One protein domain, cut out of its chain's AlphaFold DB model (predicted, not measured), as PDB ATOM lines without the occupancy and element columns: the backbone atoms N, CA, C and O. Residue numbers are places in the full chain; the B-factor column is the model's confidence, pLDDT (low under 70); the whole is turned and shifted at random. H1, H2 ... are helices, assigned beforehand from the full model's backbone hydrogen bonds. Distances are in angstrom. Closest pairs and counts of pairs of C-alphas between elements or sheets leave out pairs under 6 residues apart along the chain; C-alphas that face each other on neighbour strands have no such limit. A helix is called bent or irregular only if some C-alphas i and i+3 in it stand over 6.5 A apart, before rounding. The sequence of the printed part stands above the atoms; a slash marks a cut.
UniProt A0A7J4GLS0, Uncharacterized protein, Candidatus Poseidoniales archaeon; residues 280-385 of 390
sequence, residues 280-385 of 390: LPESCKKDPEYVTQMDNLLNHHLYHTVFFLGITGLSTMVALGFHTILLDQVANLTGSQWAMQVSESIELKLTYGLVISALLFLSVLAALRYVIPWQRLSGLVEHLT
ATOM      1  N   LEU A 280     -20.556 -27.430  11.262       90.69
ATOM      2  CA  LEU A 280     -19.555 -26.958  10.306       90.69
ATOM      3  C   LEU A 280     -18.311 -27.871  10.284       90.69
ATOM      4  O   LEU A 280     -17.897 -28.370  11.337       90.69
ATOM      5  N   PRO A 281     -17.673 -28.063   9.112       90.06
ATOM      6  CA  PRO A 281     -16.366 -28.706   9.016       90.06
ATOM      7  C   PRO A 281     -15.304 -27.970   9.842       90.06
ATOM      8  O   PRO A 281     -15.368 -26.754  10.025       90.06
ATOM      9  N   GLU A 282     -14.292 -28.698  10.315       86.94
ATOM     10  CA  GLU A 282     -13.267 -28.138  11.207       86.94
ATOM     11  C   GLU A 282     -12.438 -27.020  10.551       86.94
ATOM     12  O   GLU A 282     -12.049 -26.066  11.224       86.94
ATOM     13  N   SER A 283     -12.228 -27.095   9.232       85.50
ATOM     14  CA  SER A 283     -11.589 -26.041   8.437       85.50
ATOM     15  C   SER A 283     -12.397 -24.738   8.467       85.50
ATOM     16  O   SER A 283     -11.849 -23.688   8.788       85.50
ATOM     17  N   CYS A 284     -13.714 -24.811   8.254       85.94
ATOM     18  CA  CYS A 284     -14.610 -23.648   8.270       85.94
ATOM     19  C   CYS A 284     -14.698 -22.984   9.652       85.94
ATOM     20  O   CYS A 284     -14.934 -21.786   9.748       85.94
ATOM     21  N   LYS A 285     -14.494 -23.730  10.748       87.44
ATOM     22  CA  LYS A 285     -14.555 -23.158  12.109       87.44
ATOM     23  C   LYS A 285     -13.395 -22.223  12.443       87.44
ATOM     24  O   LYS A 285     -13.493 -21.473  13.420       87.44
ATOM     25  N   LYS A 286     -12.289 -22.340  11.710       86.19
ATOM     26  CA  LYS A 286     -11.091 -21.505  11.864       86.19
ATOM     27  C   LYS A 286     -11.000 -20.414  10.802       86.19
ATOM     28  O   LYS A 286     -10.198 -19.501  10.950       86.19
ATOM     29  N   ASP A 287     -11.817 -20.520   9.762       88.88
ATOM     30  CA  ASP A 287     -11.820 -19.582   8.660       88.88
ATOM     31  C   ASP A 287     -12.405 -18.223   9.107       88.88
ATOM     32  O   ASP A 287     -13.537 -18.171   9.610       88.88
ATOM     33  N   PRO A 288     -11.654 -17.117   8.949       86.88
ATOM     34  CA  PRO A 288     -12.096 -15.788   9.364       86.88
ATOM     35  C   PRO A 288     -13.354 -15.305   8.628       86.88
ATOM     36  O   PRO A 288     -14.126 -14.524   9.198       86.88
ATOM     37  N   GLU A 289     -13.601 -15.765   7.399       88.50
ATOM     38  CA  GLU A 289     -14.785 -15.371   6.638       88.50
ATOM     39  C   GLU A 289     -16.054 -15.945   7.281       88.50
ATOM     40  O   GLU A 289     -16.987 -15.201   7.589       88.50
ATOM     41  N   TYR A 290     -16.055 -17.242   7.596       87.88
ATOM     42  CA  TYR A 290     -17.174 -17.901   8.276       87.88
ATOM     43  C   TYR A 290     -17.415 -17.342   9.681       87.88
ATOM     44  O   TYR A 290     -18.567 -17.209  10.106       87.88
ATOM     45  N   VAL A 291     -16.350 -16.976  10.404       87.88
ATOM     46  CA  VAL A 291     -16.467 -16.296  11.706       87.88
ATOM     47  C   VAL A 291     -17.185 -14.953  11.546       87.88
ATOM     48  O   VAL A 291     -18.130 -14.673  12.284       87.88
ATOM     49  N   THR A 292     -16.791 -14.155  10.553       87.81
ATOM     50  CA  THR A 292     -17.389 -12.838  10.290       87.81
ATOM     51  C   THR A 292     -18.846 -12.960   9.839       87.81
ATOM     52  O   THR A 292     -19.706 -12.208  10.297       87.81
ATOM     53  N   GLN A 293     -19.158 -13.939   8.985       89.62
ATOM     54  CA  GLN A 293     -20.531 -14.222   8.562       89.62
ATOM     55  C   GLN A 293     -21.417 -14.621   9.750       89.62
ATOM     56  O   GLN A 293     -22.521 -14.097   9.888       89.62
ATOM     57  N   MET A 294     -20.928 -15.486  10.645       90.31
ATOM     58  CA  MET A 294     -21.649 -15.848  11.869       90.31
ATOM     59  C   MET A 294     -21.892 -14.630  12.771       90.31
ATOM     60  O   MET A 294     -23.006 -14.442  13.259       90.31
ATOM     61  N   ASP A 295     -20.875 -13.791  12.986       89.44
ATOM     62  CA  ASP A 295     -21.007 -12.575  13.797       89.44
ATOM     63  C   ASP A 295     -22.060 -11.620  13.203       89.44
ATOM     64  O   ASP A 295     -22.898 -11.088  13.936       89.44
ATOM     65  N   ASN A 296     -22.081 -11.460  11.877       90.50
ATOM     66  CA  ASN A 296     -23.087 -10.657  11.178       90.50
ATOM     67  C   ASN A 296     -24.500 -11.241  11.320       90.50
ATOM     68  O   ASN A 296     -25.436 -10.489  11.589       90.50
ATOM     69  N   LEU A 297     -24.657 -12.563  11.193       91.00
ATOM     70  CA  LEU A 297     -25.944 -13.241  11.384       91.00
ATOM     71  C   LEU A 297     -26.473 -13.061  12.811       91.00
ATOM     72  O   LEU A 297     -27.644 -12.731  12.988       91.00
ATOM     73  N   LEU A 298     -25.613 -13.226  13.820       89.81
ATOM     74  CA  LEU A 298     -25.977 -13.057  15.230       89.81
ATOM     75  C   LEU A 298     -26.374 -11.614  15.554       89.81
ATOM     76  O   LEU A 298     -27.383 -11.385  16.221       89.81
ATOM     77  N   ASN A 299     -25.607 -10.639  15.063       89.75
ATOM     78  CA  ASN A 299     -25.926  -9.225  15.247       89.75
ATOM     79  C   ASN A 299     -27.253  -8.878  14.564       89.75
ATOM     80  O   ASN A 299     -28.105  -8.231  15.170       89.75
ATOM     81  N   HIS A 300     -27.450  -9.332  13.324       88.31
ATOM     82  CA  HIS A 300     -28.684  -9.074  12.594       88.31
ATOM     83  C   HIS A 300     -29.892  -9.699  13.294       88.31
ATOM     84  O   HIS A 300     -30.900  -9.020  13.449       88.31
ATOM     85  N   HIS A 301     -29.771 -10.932  13.790       89.62
ATOM     86  CA  HIS A 301     -30.821 -11.586  14.568       89.62
ATOM     87  C   HIS A 301     -31.200 -10.775  15.810       89.62
ATOM     88  O   HIS A 301     -32.374 -10.479  15.979       89.62
ATOM     89  N   LEU A 302     -30.229 -10.315  16.608       87.44
ATOM     90  CA  LEU A 302     -30.494  -9.461  17.773       87.44
ATOM     91  C   LEU A 302     -31.294  -8.199  17.409       87.44
ATOM     92  O   LEU A 302     -32.280  -7.880  18.077       87.44
ATOM     93  N   TYR A 303     -30.906  -7.503  16.337       85.44
ATOM     94  CA  TYR A 303     -31.650  -6.339  15.844       85.44
ATOM     95  C   TYR A 303     -33.066  -6.708  15.400       85.44
ATOM     96  O   TYR A 303     -34.024  -6.014  15.743       85.44
ATOM     97  N   HIS A 304     -33.199  -7.804  14.655       84.19
ATOM     98  CA  HIS A 304     -34.476  -8.272  14.129       84.19
ATOM     99  C   HIS A 304     -35.433  -8.658  15.261       84.19
ATOM    100  O   HIS A 304     -36.591  -8.248  15.244       84.19
ATOM    101  N   THR A 305     -34.950  -9.383  16.272       84.19
ATOM    102  CA  THR A 305     -35.731  -9.781  17.446       84.19
ATOM    103  C   THR A 305     -36.298  -8.557  18.159       84.19
ATOM    104  O   THR A 305     -37.499  -8.503  18.401       84.19
ATOM    105  N   VAL A 306     -35.482  -7.535  18.437       83.06
ATOM    106  CA  VAL A 306     -35.957  -6.312  19.111       83.06
ATOM    107  C   VAL A 306     -36.966  -5.555  18.248       83.06
ATOM    108  O   VAL A 306     -38.040  -5.183  18.724       83.06
ATOM    109  N   PHE A 307     -36.642  -5.341  16.974       84.19
ATOM    110  CA  PHE A 307     -37.462  -4.531  16.078       84.19
ATOM    111  C   PHE A 307     -38.823  -5.177  15.787       84.19
ATOM    112  O   PHE A 307     -39.862  -4.541  15.961       84.19
ATOM    113  N   PHE A 308     -38.838  -6.451  15.386       82.12
ATOM    114  CA  PHE A 308     -40.083  -7.124  15.017       82.12
ATOM    115  C   PHE A 308     -40.968  -7.413  16.223       82.12
ATOM    116  O   PHE A 308     -42.184  -7.263  16.112       82.12
ATOM    117  N   LEU A 309     -40.399  -7.780  17.374       84.75
ATOM    118  CA  LEU A 309     -41.203  -8.003  18.579       84.75
ATOM    119  C   LEU A 309     -41.771  -6.690  19.124       84.75
ATOM    120  O   LEU A 309     -42.935  -6.663  19.516       84.75
ATOM    121  N   GLY A 310     -41.009  -5.591  19.055       83.19
ATOM    122  CA  GLY A 310     -41.504  -4.257  19.398       83.19
ATOM    123  C   GLY A 310     -42.679  -3.825  18.517       83.19
ATOM    124  O   GLY A 310     -43.724  -3.421  19.029       83.19
ATOM    125  N   ILE A 311     -42.552  -3.980  17.194       86.06
ATOM    126  CA  ILE A 311     -43.643  -3.672  16.254       86.06
ATOM    127  C   ILE A 311     -44.843  -4.591  16.468       86.06
ATOM    128  O   ILE A 311     -45.977  -4.124  16.419       86.06
ATOM    129  N   THR A 312     -44.613  -5.882  16.710       83.75
ATOM    130  CA  THR A 312     -45.695  -6.847  16.940       83.75
ATOM    131  C   THR A 312     -46.484  -6.467  18.184       83.75
ATOM    132  O   THR A 312     -47.701  -6.348  18.101       83.75
ATOM    133  N   GLY A 313     -45.808  -6.178  19.301       83.38
ATOM    134  CA  GLY A 313     -46.463  -5.739  20.532       83.38
ATOM    135  C   GLY A 313     -47.275  -4.458  20.343       83.38
ATOM    136  O   GLY A 313     -48.444  -4.406  20.718       83.38
ATOM    137  N   LEU A 314     -46.690  -3.448  19.691       85.12
ATOM    138  CA  LEU A 314     -47.382  -2.191  19.400       85.12
ATOM    139  C   LEU A 314     -48.596  -2.398  18.488       85.12
ATOM    140  O   LEU A 314     -49.672  -1.874  18.765       85.12
ATOM    141  N   SER A 315     -48.444  -3.204  17.440       83.38
ATOM    142  CA  SER A 315     -49.528  -3.566  16.527       83.38
ATOM    143  C   SER A 315     -50.661  -4.286  17.260       83.38
ATOM    144  O   SER A 315     -51.825  -3.955  17.053       83.38
ATOM    145  N   THR A 316     -50.348  -5.210  18.174       82.50
ATOM    146  CA  THR A 316     -51.351  -5.907  18.992       82.50
ATOM    147  C   THR A 316     -52.104  -4.954  19.918       82.50
ATOM    148  O   THR A 316     -53.329  -5.045  19.996       82.50
ATOM    149  N   MET A 317     -51.415  -4.016  20.578       82.44
ATOM    150  CA  MET A 317     -52.072  -3.013  21.429       82.44
ATOM    151  C   MET A 317     -53.040  -2.142  20.622       82.44
ATOM    152  O   MET A 317     -54.192  -1.972  21.017       82.44
ATOM    153  N   VAL A 318     -52.602  -1.654  19.457       82.75
ATOM    154  CA  VAL A 318     -53.453  -0.868  18.551       82.75
ATOM    155  C   VAL A 318     -54.627  -1.703  18.036       82.75
ATOM    156  O   VAL A 318     -55.744  -1.203  17.980       82.75
ATOM    157  N   ALA A 319     -54.411  -2.978  17.705       79.19
ATOM    158  CA  ALA A 319     -55.464  -3.873  17.225       79.19
ATOM    159  C   ALA A 319     -56.581  -4.078  18.260       79.19
ATOM    160  O   ALA A 319     -57.767  -4.090  17.913       79.19
ATOM    161  N   LEU A 320     -56.209  -4.233  19.533       76.94
ATOM    162  CA  LEU A 320     -57.160  -4.419  20.628       76.94
ATOM    163  C   LEU A 320     -57.912  -3.121  20.946       76.94
ATOM    164  O   LEU A 320     -59.136  -3.151  21.060       76.94
ATOM    165  N   GLY A 321     -57.217  -1.980  20.972       75.06
ATOM    166  CA  GLY A 321     -57.824  -0.656  21.168       75.06
ATOM    167  C   GLY A 321     -58.495  -0.053  19.930       75.06
ATOM    168  O   GLY A 321     -59.044   1.046  19.997       75.06
ATOM    169  N   PHE A 322     -58.476  -0.746  18.787       75.19
ATOM    170  CA  PHE A 322     -59.019  -0.226  17.529       75.19
ATOM    171  C   PHE A 322     -60.512   0.115  17.635       75.19
ATOM    172  O   PHE A 322     -60.962   1.094  17.044       75.19
ATOM    173  N   HIS A 323     -61.271  -0.626  18.443       71.75
ATOM    174  CA  HIS A 323     -62.669  -0.310  18.728       71.75
ATOM    175  C   HIS A 323     -62.838   1.064  19.398       71.75
ATOM    176  O   HIS A 323     -63.733   1.808  19.011       71.75
ATOM    177  N   THR A 324     -61.970   1.438  20.343       71.38
ATOM    178  CA  THR A 324     -61.998   2.745  21.017       71.38
ATOM    179  C   THR A 324     -61.717   3.870  20.025       71.38
ATOM    180  O   THR A 324     -62.410   4.882  20.024       71.38
ATOM    181  N   ILE A 325     -60.763   3.657  19.111       73.06
ATOM    182  CA  ILE A 325     -60.462   4.600  18.023       73.06
ATOM    183  C   ILE A 325     -61.666   4.742  17.083       73.06
ATOM    184  O   ILE A 325     -62.009   5.854  16.689       73.06
ATOM    185  N   LEU A 326     -62.327   3.638  16.722       71.31
ATOM    186  CA  LEU A 326     -63.538   3.684  15.898       71.31
ATOM    187  C   LEU A 326     -64.671   4.439  16.595       71.31
ATOM    188  O   LEU A 326     -65.338   5.240  15.945       71.31
ATOM    189  N   LEU A 327     -64.883   4.198  17.889       69.44
ATOM    190  CA  LEU A 327     -65.899   4.891  18.676       69.44
ATOM    191  C   LEU A 327     -65.616   6.394  18.756       69.44
ATOM    192  O   LEU A 327     -66.528   7.178  18.513       69.44
ATOM    193  N   ASP A 328     -64.366   6.801  18.988       73.06
ATOM    194  CA  ASP A 328     -63.964   8.214  18.973       73.06
ATOM    195  C   ASP A 328     -64.167   8.854  17.587       73.06
ATOM    196  O   ASP A 328     -64.728   9.941  17.471       73.06
ATOM    197  N   GLN A 329     -63.811   8.163  16.501       72.25
ATOM    198  CA  GLN A 329     -64.057   8.658  15.141       72.25
ATOM    199  C   GLN A 329     -65.556   8.787  14.832       72.25
ATOM    200  O   GLN A 329     -65.984   9.802  14.285       72.25
ATOM    201  N   VAL A 330     -66.374   7.791  15.191       67.56
ATOM    202  CA  VAL A 330     -67.836   7.830  15.000       67.56
ATOM    203  C   VAL A 330     -68.476   8.919  15.863       67.56
ATOM    204  O   VAL A 330     -69.380   9.608  15.386       67.56
ATOM    205  N   ALA A 331     -67.984   9.124  17.086       65.50
ATOM    206  CA  ALA A 331     -68.405  10.214  17.955       65.50
ATOM    207  C   ALA A 331     -68.035  11.578  17.354       65.50
ATOM    208  O   ALA A 331     -68.887  12.452  17.287       65.50
ATOM    209  N   ASN A 332     -66.817  11.743  16.830       69.25
ATOM    210  CA  ASN A 332     -66.348  12.989  16.212       69.25
ATOM    211  C   ASN A 332     -67.006  13.291  14.852       69.25
ATOM    212  O   ASN A 332     -67.041  14.442  14.419       69.25
ATOM    213  N   LEU A 333     -67.601  12.290  14.196       67.44
ATOM    214  CA  LEU A 333     -68.448  12.455  13.008       67.44
ATOM    215  C   LEU A 333     -69.873  12.963  13.348       67.44
ATOM    216  O   LEU A 333     -70.795  12.788  12.548       67.44
ATOM    217  N   THR A 334     -70.064  13.589  14.521       53.69
ATOM    218  CA  THR A 334     -71.351  14.023  15.098       53.69
ATOM    219  C   THR A 334     -72.362  14.573  14.081       53.69
ATOM    220  O   THR A 334     -72.091  15.556  13.391       53.69
ATOM    221  N   GLY A 335     -73.575  13.992  14.081       55.72
ATOM    222  CA  GLY A 335     -74.780  14.591  13.483       55.72
ATOM    223  C   GLY A 335     -75.920  13.631  13.102       55.72
ATOM    224  O   GLY A 335     -77.057  14.076  12.962       55.72
ATOM    225  N   SER A 336     -75.673  12.327  12.940       67.12
ATOM    226  CA  SER A 336     -76.700  11.379  12.465       67.12
ATOM    227  C   SER A 336     -77.153  10.394  13.551       67.12
ATOM    228  O   SER A 336     -76.332   9.872  14.302       67.12
ATOM    229  N   GLN A 337     -78.457  10.077  13.604       67.31
ATOM    230  CA  GLN A 337     -79.003   8.982  14.434       67.31
ATOM    231  C   GLN A 337     -78.276   7.650  14.197       67.31
ATOM    232  O   GLN A 337     -78.169   6.831  15.104       67.31
ATOM    233  N   TRP A 338     -77.746   7.457  12.991       69.25
ATOM    234  CA  TRP A 338     -76.942   6.303  12.623       69.25
ATOM    235  C   TRP A 338     -75.650   6.202  13.447       69.25
ATOM    236  O   TRP A 338     -75.360   5.128  13.957       69.25
ATOM    237  N   ALA A 339     -74.917   7.301  13.662       62.41
ATOM    238  CA  ALA A 339     -73.700   7.289  14.485       62.41
ATOM    239  C   ALA A 339     -73.994   6.896  15.946       62.41
ATOM    240  O   ALA A 339     -73.241   6.138  16.552       62.41
ATOM    241  N   MET A 340     -75.136   7.341  16.480       67.94
ATOM    242  CA  MET A 340     -75.587   7.016  17.837       67.94
ATOM    243  C   MET A 340     -76.004   5.541  17.966       67.94
ATOM    244  O   MET A 340     -75.572   4.859  18.889       67.94
ATOM    245  N   GLN A 341     -76.752   5.018  16.987       66.31
ATOM    246  CA  GLN A 341     -77.129   3.600  16.923       66.31
ATOM    247  C   GLN A 341     -75.921   2.679  16.720       66.31
ATOM    248  O   GLN A 341     -75.857   1.598  17.301       66.31
ATOM    249  N   VAL A 342     -74.949   3.096  15.905       64.88
ATOM    250  CA  VAL A 342     -73.705   2.349  15.698       64.88
ATOM    251  C   VAL A 342     -72.894   2.317  16.993       64.88
ATOM    252  O   VAL A 342     -72.493   1.227  17.394       64.88
ATOM    253  N   SER A 343     -72.735   3.450  17.683       64.06
ATOM    254  CA  SER A 343     -72.053   3.526  18.983       64.06
ATOM    255  C   SER A 343     -72.679   2.590  20.025       64.06
ATOM    256  O   SER A 343     -71.987   1.733  20.569       64.06
ATOM    257  N   GLU A 344     -73.997   2.675  20.228       67.25
ATOM    258  CA  GLU A 344     -74.730   1.842  21.195       67.25
ATOM    259  C   GLU A 344     -74.660   0.344  20.831       67.25
ATOM    260  O   GLU A 344     -74.488  -0.524  21.689       67.25
ATOM    261  N   SER A 345     -74.707   0.014  19.534       62.78
ATOM    262  CA  SER A 345     -74.583  -1.373  19.062       62.78
ATOM    263  C   SER A 345     -73.177  -1.964  19.214       62.78
ATOM    264  O   SER A 345     -73.043  -3.183  19.373       62.78
ATOM    265  N   ILE A 346     -72.137  -1.125  19.134       59.50
ATOM    266  CA  ILE A 346     -70.742  -1.522  19.344       59.50
ATOM    267  C   ILE A 346     -70.519  -1.775  20.835       59.50
ATOM    268  O   ILE A 346     -69.958  -2.815  21.177       59.50
ATOM    269  N   GLU A 347     -71.028  -0.898  21.703       61.00
ATOM    270  CA  GLU A 347     -70.912  -0.989  23.163       61.00
ATOM    271  C   GLU A 347     -71.571  -2.261  23.732       61.00
ATOM    272  O   GLU A 347     -70.945  -3.026  24.469       61.00
ATOM    273  N   LEU A 348     -72.791  -2.586  23.289       58.56
ATOM    274  CA  LEU A 348     -73.545  -3.764  23.751       58.56
ATOM    275  C   LEU A 348     -72.932  -5.121  23.346       58.56
ATOM    276  O   LEU A 348     -73.346  -6.164  23.858       58.56
ATOM    277  N   LYS A 349     -71.959  -5.148  22.425       53.59
ATOM    278  CA  LYS A 349     -71.324  -6.382  21.915       53.59
ATOM    279  C   LYS A 349     -69.894  -6.604  22.421       53.59
ATOM    280  O   LYS A 349     -69.252  -7.570  21.995       53.59
ATOM    281  N   LEU A 350     -69.381  -5.756  23.316       53.59
ATOM    282  CA  LEU A 350     -67.941  -5.618  23.589       53.59
ATOM    283  C   LEU A 350     -67.205  -6.868  24.106       53.59
ATOM    284  O   LEU A 350     -66.002  -6.973  23.880       53.59
ATOM    285  N   THR A 351     -67.874  -7.881  24.662       52.16
ATOM    286  CA  THR A 351     -67.201  -9.153  25.014       52.16
ATOM    287  C   THR A 351     -66.748  -9.944  23.778       52.16
ATOM    288  O   THR A 351     -65.687 -10.561  23.788       52.16
ATOM    289  N   TYR A 352     -67.514  -9.889  22.683       52.59
ATOM    290  CA  TYR A 352     -67.111 -10.405  21.365       52.59
ATOM    291  C   TYR A 352     -66.431  -9.320  20.507       52.59
ATOM    292  O   TYR A 352     -65.717  -9.630  19.551       52.59
ATOM    293  N   GLY A 353     -66.629  -8.047  20.863       56.91
ATOM    294  CA  GLY A 353     -66.117  -6.869  20.167       56.91
ATOM    295  C   GLY A 353     -64.593  -6.771  20.131       56.91
ATOM    296  O   GLY A 353     -64.064  -6.358  19.110       56.91
ATOM    297  N   LEU A 354     -63.875  -7.219  21.166       61.78
ATOM    298  CA  LEU A 354     -62.402  -7.219  21.186       61.78
ATOM    299  C   LEU A 354     -61.784  -8.152  20.139       61.78
ATOM    300  O   LEU A 354     -60.888  -7.755  19.393       61.78
ATOM    301  N   VAL A 355     -62.304  -9.378  20.036       61.75
ATOM    302  CA  VAL A 355     -61.862 -10.345  19.018       61.75
ATOM    303  C   VAL A 355     -62.204  -9.825  17.623       61.75
ATOM    304  O   VAL A 355     -61.369  -9.864  16.722       61.75
ATOM    305  N   ILE A 356     -63.412  -9.286  17.450       63.44
ATOM    306  CA  ILE A 356     -63.852  -8.700  16.179       63.44
ATOM    307  C   ILE A 356     -63.002  -7.470  15.819       63.44
ATOM    308  O   ILE A 356     -62.604  -7.339  14.669       63.44
ATOM    309  N   SER A 357     -62.660  -6.611  16.780       66.75
ATOM    310  CA  SER A 357     -61.795  -5.438  16.604       66.75
ATOM    311  C   SER A 357     -60.402  -5.831  16.128       66.75
ATOM    312  O   SER A 357     -59.917  -5.294  15.132       66.75
ATOM    313  N   ALA A 358     -59.792  -6.824  16.779       66.88
ATOM    314  CA  ALA A 358     -58.499  -7.349  16.363       66.88
ATOM    315  C   ALA A 358     -58.561  -7.933  14.939       66.88
ATOM    316  O   ALA A 358     -57.690  -7.648  14.118       66.88
ATOM    317  N   LEU A 359     -59.612  -8.695  14.606       72.06
ATOM    318  CA  LEU A 359     -59.814  -9.241  13.258       72.06
ATOM    319  C   LEU A 359     -60.043  -8.146  12.204       72.06
ATOM    320  O   LEU A 359     -59.484  -8.226  11.109       72.06
ATOM    321  N   LEU A 360     -60.820  -7.108  12.530       71.94
ATOM    322  CA  LEU A 360     -61.058  -5.957  11.658       71.94
ATOM    323  C   LEU A 360     -59.761  -5.192  11.403       71.94
ATOM    324  O   LEU A 360     -59.419  -4.949  10.246       71.94
ATOM    325  N   PHE A 361     -58.985  -4.897  12.444       77.94
ATOM    326  CA  PHE A 361     -57.679  -4.266  12.290       77.94
ATOM    327  C   PHE A 361     -56.730  -5.104  11.417       77.94
ATOM    328  O   PHE A 361     -56.118  -4.577  10.486       77.94
ATOM    329  N   LEU A 362     -56.658  -6.422  11.643       79.88
ATOM    330  CA  LEU A 362     -55.853  -7.324  10.811       79.88
ATOM    331  C   LEU A 362     -56.313  -7.328   9.349       79.88
ATOM    332  O   LEU A 362     -55.473  -7.345   8.448       79.88
ATOM    333  N   SER A 363     -57.621  -7.271   9.092       76.62
ATOM    334  CA  SER A 363     -58.155  -7.171   7.730       76.62
ATOM    335  C   SER A 363     -57.802  -5.843   7.049       76.62
ATOM    336  O   SER A 363     -57.434  -5.842   5.874       76.62
ATOM    337  N   VAL A 364     -57.812  -4.727   7.790       80.62
ATOM    338  CA  VAL A 364     -57.359  -3.414   7.305       80.62
ATOM    339  C   VAL A 364     -55.862  -3.446   6.985       80.62
ATOM    340  O   VAL A 364     -55.460  -3.033   5.895       80.62
ATOM    341  N   LEU A 365     -55.031  -4.000   7.875       80.75
ATOM    342  CA  LEU A 365     -53.598  -4.189   7.618       80.75
ATOM    343  C   LEU A 365     -53.333  -5.097   6.409       80.75
ATOM    344  O   LEU A 365     -52.449  -4.811   5.599       80.75
ATOM    345  N   ALA A 366     -54.110  -6.167   6.244       80.75
ATOM    346  CA  ALA A 366     -54.009  -7.037   5.077       80.75
ATOM    347  C   ALA A 366     -54.369  -6.291   3.780       80.75
ATOM    348  O   ALA A 366     -53.676  -6.441   2.772       80.75
ATOM    349  N   ALA A 367     -55.398  -5.437   3.808       80.12
ATOM    350  CA  ALA A 367     -55.781  -4.597   2.674       80.12
ATOM    351  C   ALA A 367     -54.711  -3.539   2.340       80.12
ATOM    352  O   ALA A 367     -54.437  -3.282   1.163       80.12
ATOM    353  N   LEU A 368     -54.030  -2.988   3.352       81.12
ATOM    354  CA  LEU A 368     -52.923  -2.036   3.189       81.12
ATOM    355  C   LEU A 368     -51.752  -2.605   2.370       81.12
ATOM    356  O   LEU A 368     -51.018  -1.828   1.759       81.12
ATOM    357  N   ARG A 369     -51.597  -3.935   2.260       77.44
ATOM    358  CA  ARG A 369     -50.640  -4.566   1.327       77.44
ATOM    359  C   ARG A 369     -50.860  -4.161  -0.133       77.44
ATOM    360  O   ARG A 369     -49.892  -4.085  -0.886       77.44
ATOM    361  N   TYR A 370     -52.109  -3.928  -0.521       79.94
ATOM    362  CA  TYR A 370     -52.484  -3.583  -1.893       79.94
ATOM    363  C   TYR A 370     -52.494  -2.073  -2.146       79.94
ATOM    364  O   TYR A 370     -52.370  -1.649  -3.291       79.94
ATOM    365  N   VAL A 371     -52.627  -1.268  -1.088       82.25
ATOM    366  CA  VAL A 371     -52.712   0.198  -1.176       82.25
ATOM    367  C   VAL A 371     -51.337   0.849  -1.023       82.25
ATOM    368  O   VAL A 371     -51.004   1.777  -1.759       82.25
ATOM    369  N   ILE A 372     -50.520   0.362  -0.086       79.12
ATOM    370  CA  ILE A 372     -49.197   0.921   0.187       79.12
ATOM    371  C   ILE A 372     -48.137   0.176  -0.640       79.12
ATOM    372  O   ILE A 372     -48.017  -1.046  -0.532       79.12
ATOM    373  N   PRO A 373     -47.305   0.881  -1.433       80.56
ATOM    374  CA  PRO A 373     -46.229   0.267  -2.203       80.56
ATOM    375  C   PRO A 373     -45.034  -0.063  -1.294       80.56
ATOM    376  O   PRO A 373     -43.997   0.604  -1.335       80.56
ATOM    377  N   TRP A 374     -45.168  -1.115  -0.481       79.31
ATOM    378  CA  TRP A 374     -44.184  -1.520   0.532       79.31
ATOM    379  C   TRP A 374     -42.761  -1.678  -0.015       79.31
ATOM    380  O   TRP A 374     -41.816  -1.256   0.640       79.31
ATOM    381  N   GLN A 375     -42.611  -2.185  -1.243       77.25
ATOM    382  CA  GLN A 375     -41.310  -2.328  -1.915       77.25
ATOM    383  C   GLN A 375     -40.601  -0.984  -2.156       77.25
ATOM    384  O   GLN A 375     -39.376  -0.909  -2.131       77.25
ATOM    385  N   ARG A 376     -41.361   0.093  -2.392       80.38
ATOM    386  CA  ARG A 376     -40.792   1.435  -2.594       80.38
ATOM    387  C   ARG A 376     -40.392   2.064  -1.267       80.38
ATOM    388  O   ARG A 376     -39.349   2.699  -1.195       80.38
ATOM    389  N   LEU A 377     -41.194   1.857  -0.223       77.81
ATOM    390  CA  LEU A 377     -40.878   2.319   1.128       77.81
ATOM    391  C   LEU A 377     -39.642   1.615   1.693       77.81
ATOM    392  O   LEU A 377     -38.761   2.293   2.211       77.81
ATOM    393  N   SER A 378     -39.535   0.291   1.536       75.00
ATOM    394  CA  SER A 378     -38.351  -0.453   1.985       75.00
ATOM    395  C   SER A 378     -37.086   0.012   1.262       75.00
ATOM    396  O   SER A 378     -36.083   0.280   1.917       75.00
ATOM    397  N   GLY A 379     -37.152   0.218  -0.061       74.75
ATOM    398  CA  GLY A 379     -36.024   0.751  -0.832       74.75
ATOM    399  C   GLY A 379     -35.625   2.177  -0.428       74.75
ATOM    400  O   GLY A 379     -34.445   2.522  -0.438       74.75
ATOM    401  N   LEU A 380     -36.587   3.007  -0.015       79.19
ATOM    402  CA  LEU A 380     -36.326   4.367   0.469       79.19
ATOM    403  C   LEU A 380     -35.651   4.345   1.851       79.19
ATOM    404  O   LEU A 380     -34.687   5.075   2.076       79.19
ATOM    405  N   VAL A 381     -36.092   3.460   2.748       77.94
ATOM    406  CA  VAL A 381     -35.461   3.252   4.063       77.94
ATOM    407  C   VAL A 381     -34.032   2.726   3.916       77.94
ATOM    408  O   VAL A 381     -33.133   3.270   4.560       77.94
ATOM    409  N   GLU A 382     -33.791   1.739   3.047       74.69
ATOM    410  CA  GLU A 382     -32.440   1.235   2.734       74.69
ATOM    411  C   GLU A 382     -31.537   2.330   2.152       74.69
ATOM    412  O   GLU A 382     -30.365   2.454   2.523       74.69
ATOM    413  N   HIS A 383     -32.075   3.185   1.279       81.44
ATOM    414  CA  HIS A 383     -31.326   4.314   0.728       81.44
ATOM    415  C   HIS A 383     -30.946   5.352   1.801       81.44
ATOM    416  O   HIS A 383     -29.835   5.884   1.792       81.44
ATOM    417  N   LEU A 384     -31.838   5.620   2.758       75.62
ATOM    418  CA  LEU A 384     -31.571   6.545   3.862       75.62
ATOM    419  C   LEU A 384     -30.577   5.972   4.882       75.62
ATOM    420  O   LEU A 384     -29.685   6.688   5.333       75.62
ATOM    421  N   THR A 385     -30.680   4.684   5.212       71.56
ATOM    422  CA  THR A 385     -29.764   4.032   6.167       71.56
ATOM    423  C   THR A 385     -28.382   3.759   5.581       71.56
ATOM    424  O   THR A 385     -27.394   3.815   6.312       71.56
TER     425      THR A 385
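What this domain is: This is residues 280 to 385 of the 390 residues of an uncharacterized protein of Candidatus Poseidoniales archaeon (UniProt A0A7J4GLS0). Long H1a bends into a hairpin, H1b with H2; H3 crosses near the bend; H4 sticks out. The printed part has 106 residues, with named helices H1 to H4: all helix. It is extended, radius of gyration of the C-alphas 22.7 A, spanning 75 by 32 by 18 A.

Where its parts are: Find C-alpha 288 at (-12.096, -15.788, 9.364): H1, residues 288 to 332, by its hydrogen bonds assigned as one helix, is bent, C-alphas 320 and 323 being 7.1 A apart, into H1a, 288 to 320, 47.8 A, and H1b, 323 to 332. H2 is 337 to 347, H3 350 to 371, and H4 374 to 385, ending at (-29.764, 4.032, 6.167).

How they stand to each other: H1a touches H3 at a steep tilt of 52 degrees, closest C-alphas Ala 319 and Ala 358, 4.7 A. H1b and H2 form a hairpin, closest C-alphas Val 330 and Ala 339, 5.9 A. In H3, 14 of 18 O i to N i+4 pairs are within hydrogen-bond range; in H1a, H1b, H2 and H4, every pair.

The domain as a whole: pLDDT is under 70 at residue 327 and residues 330 to 358.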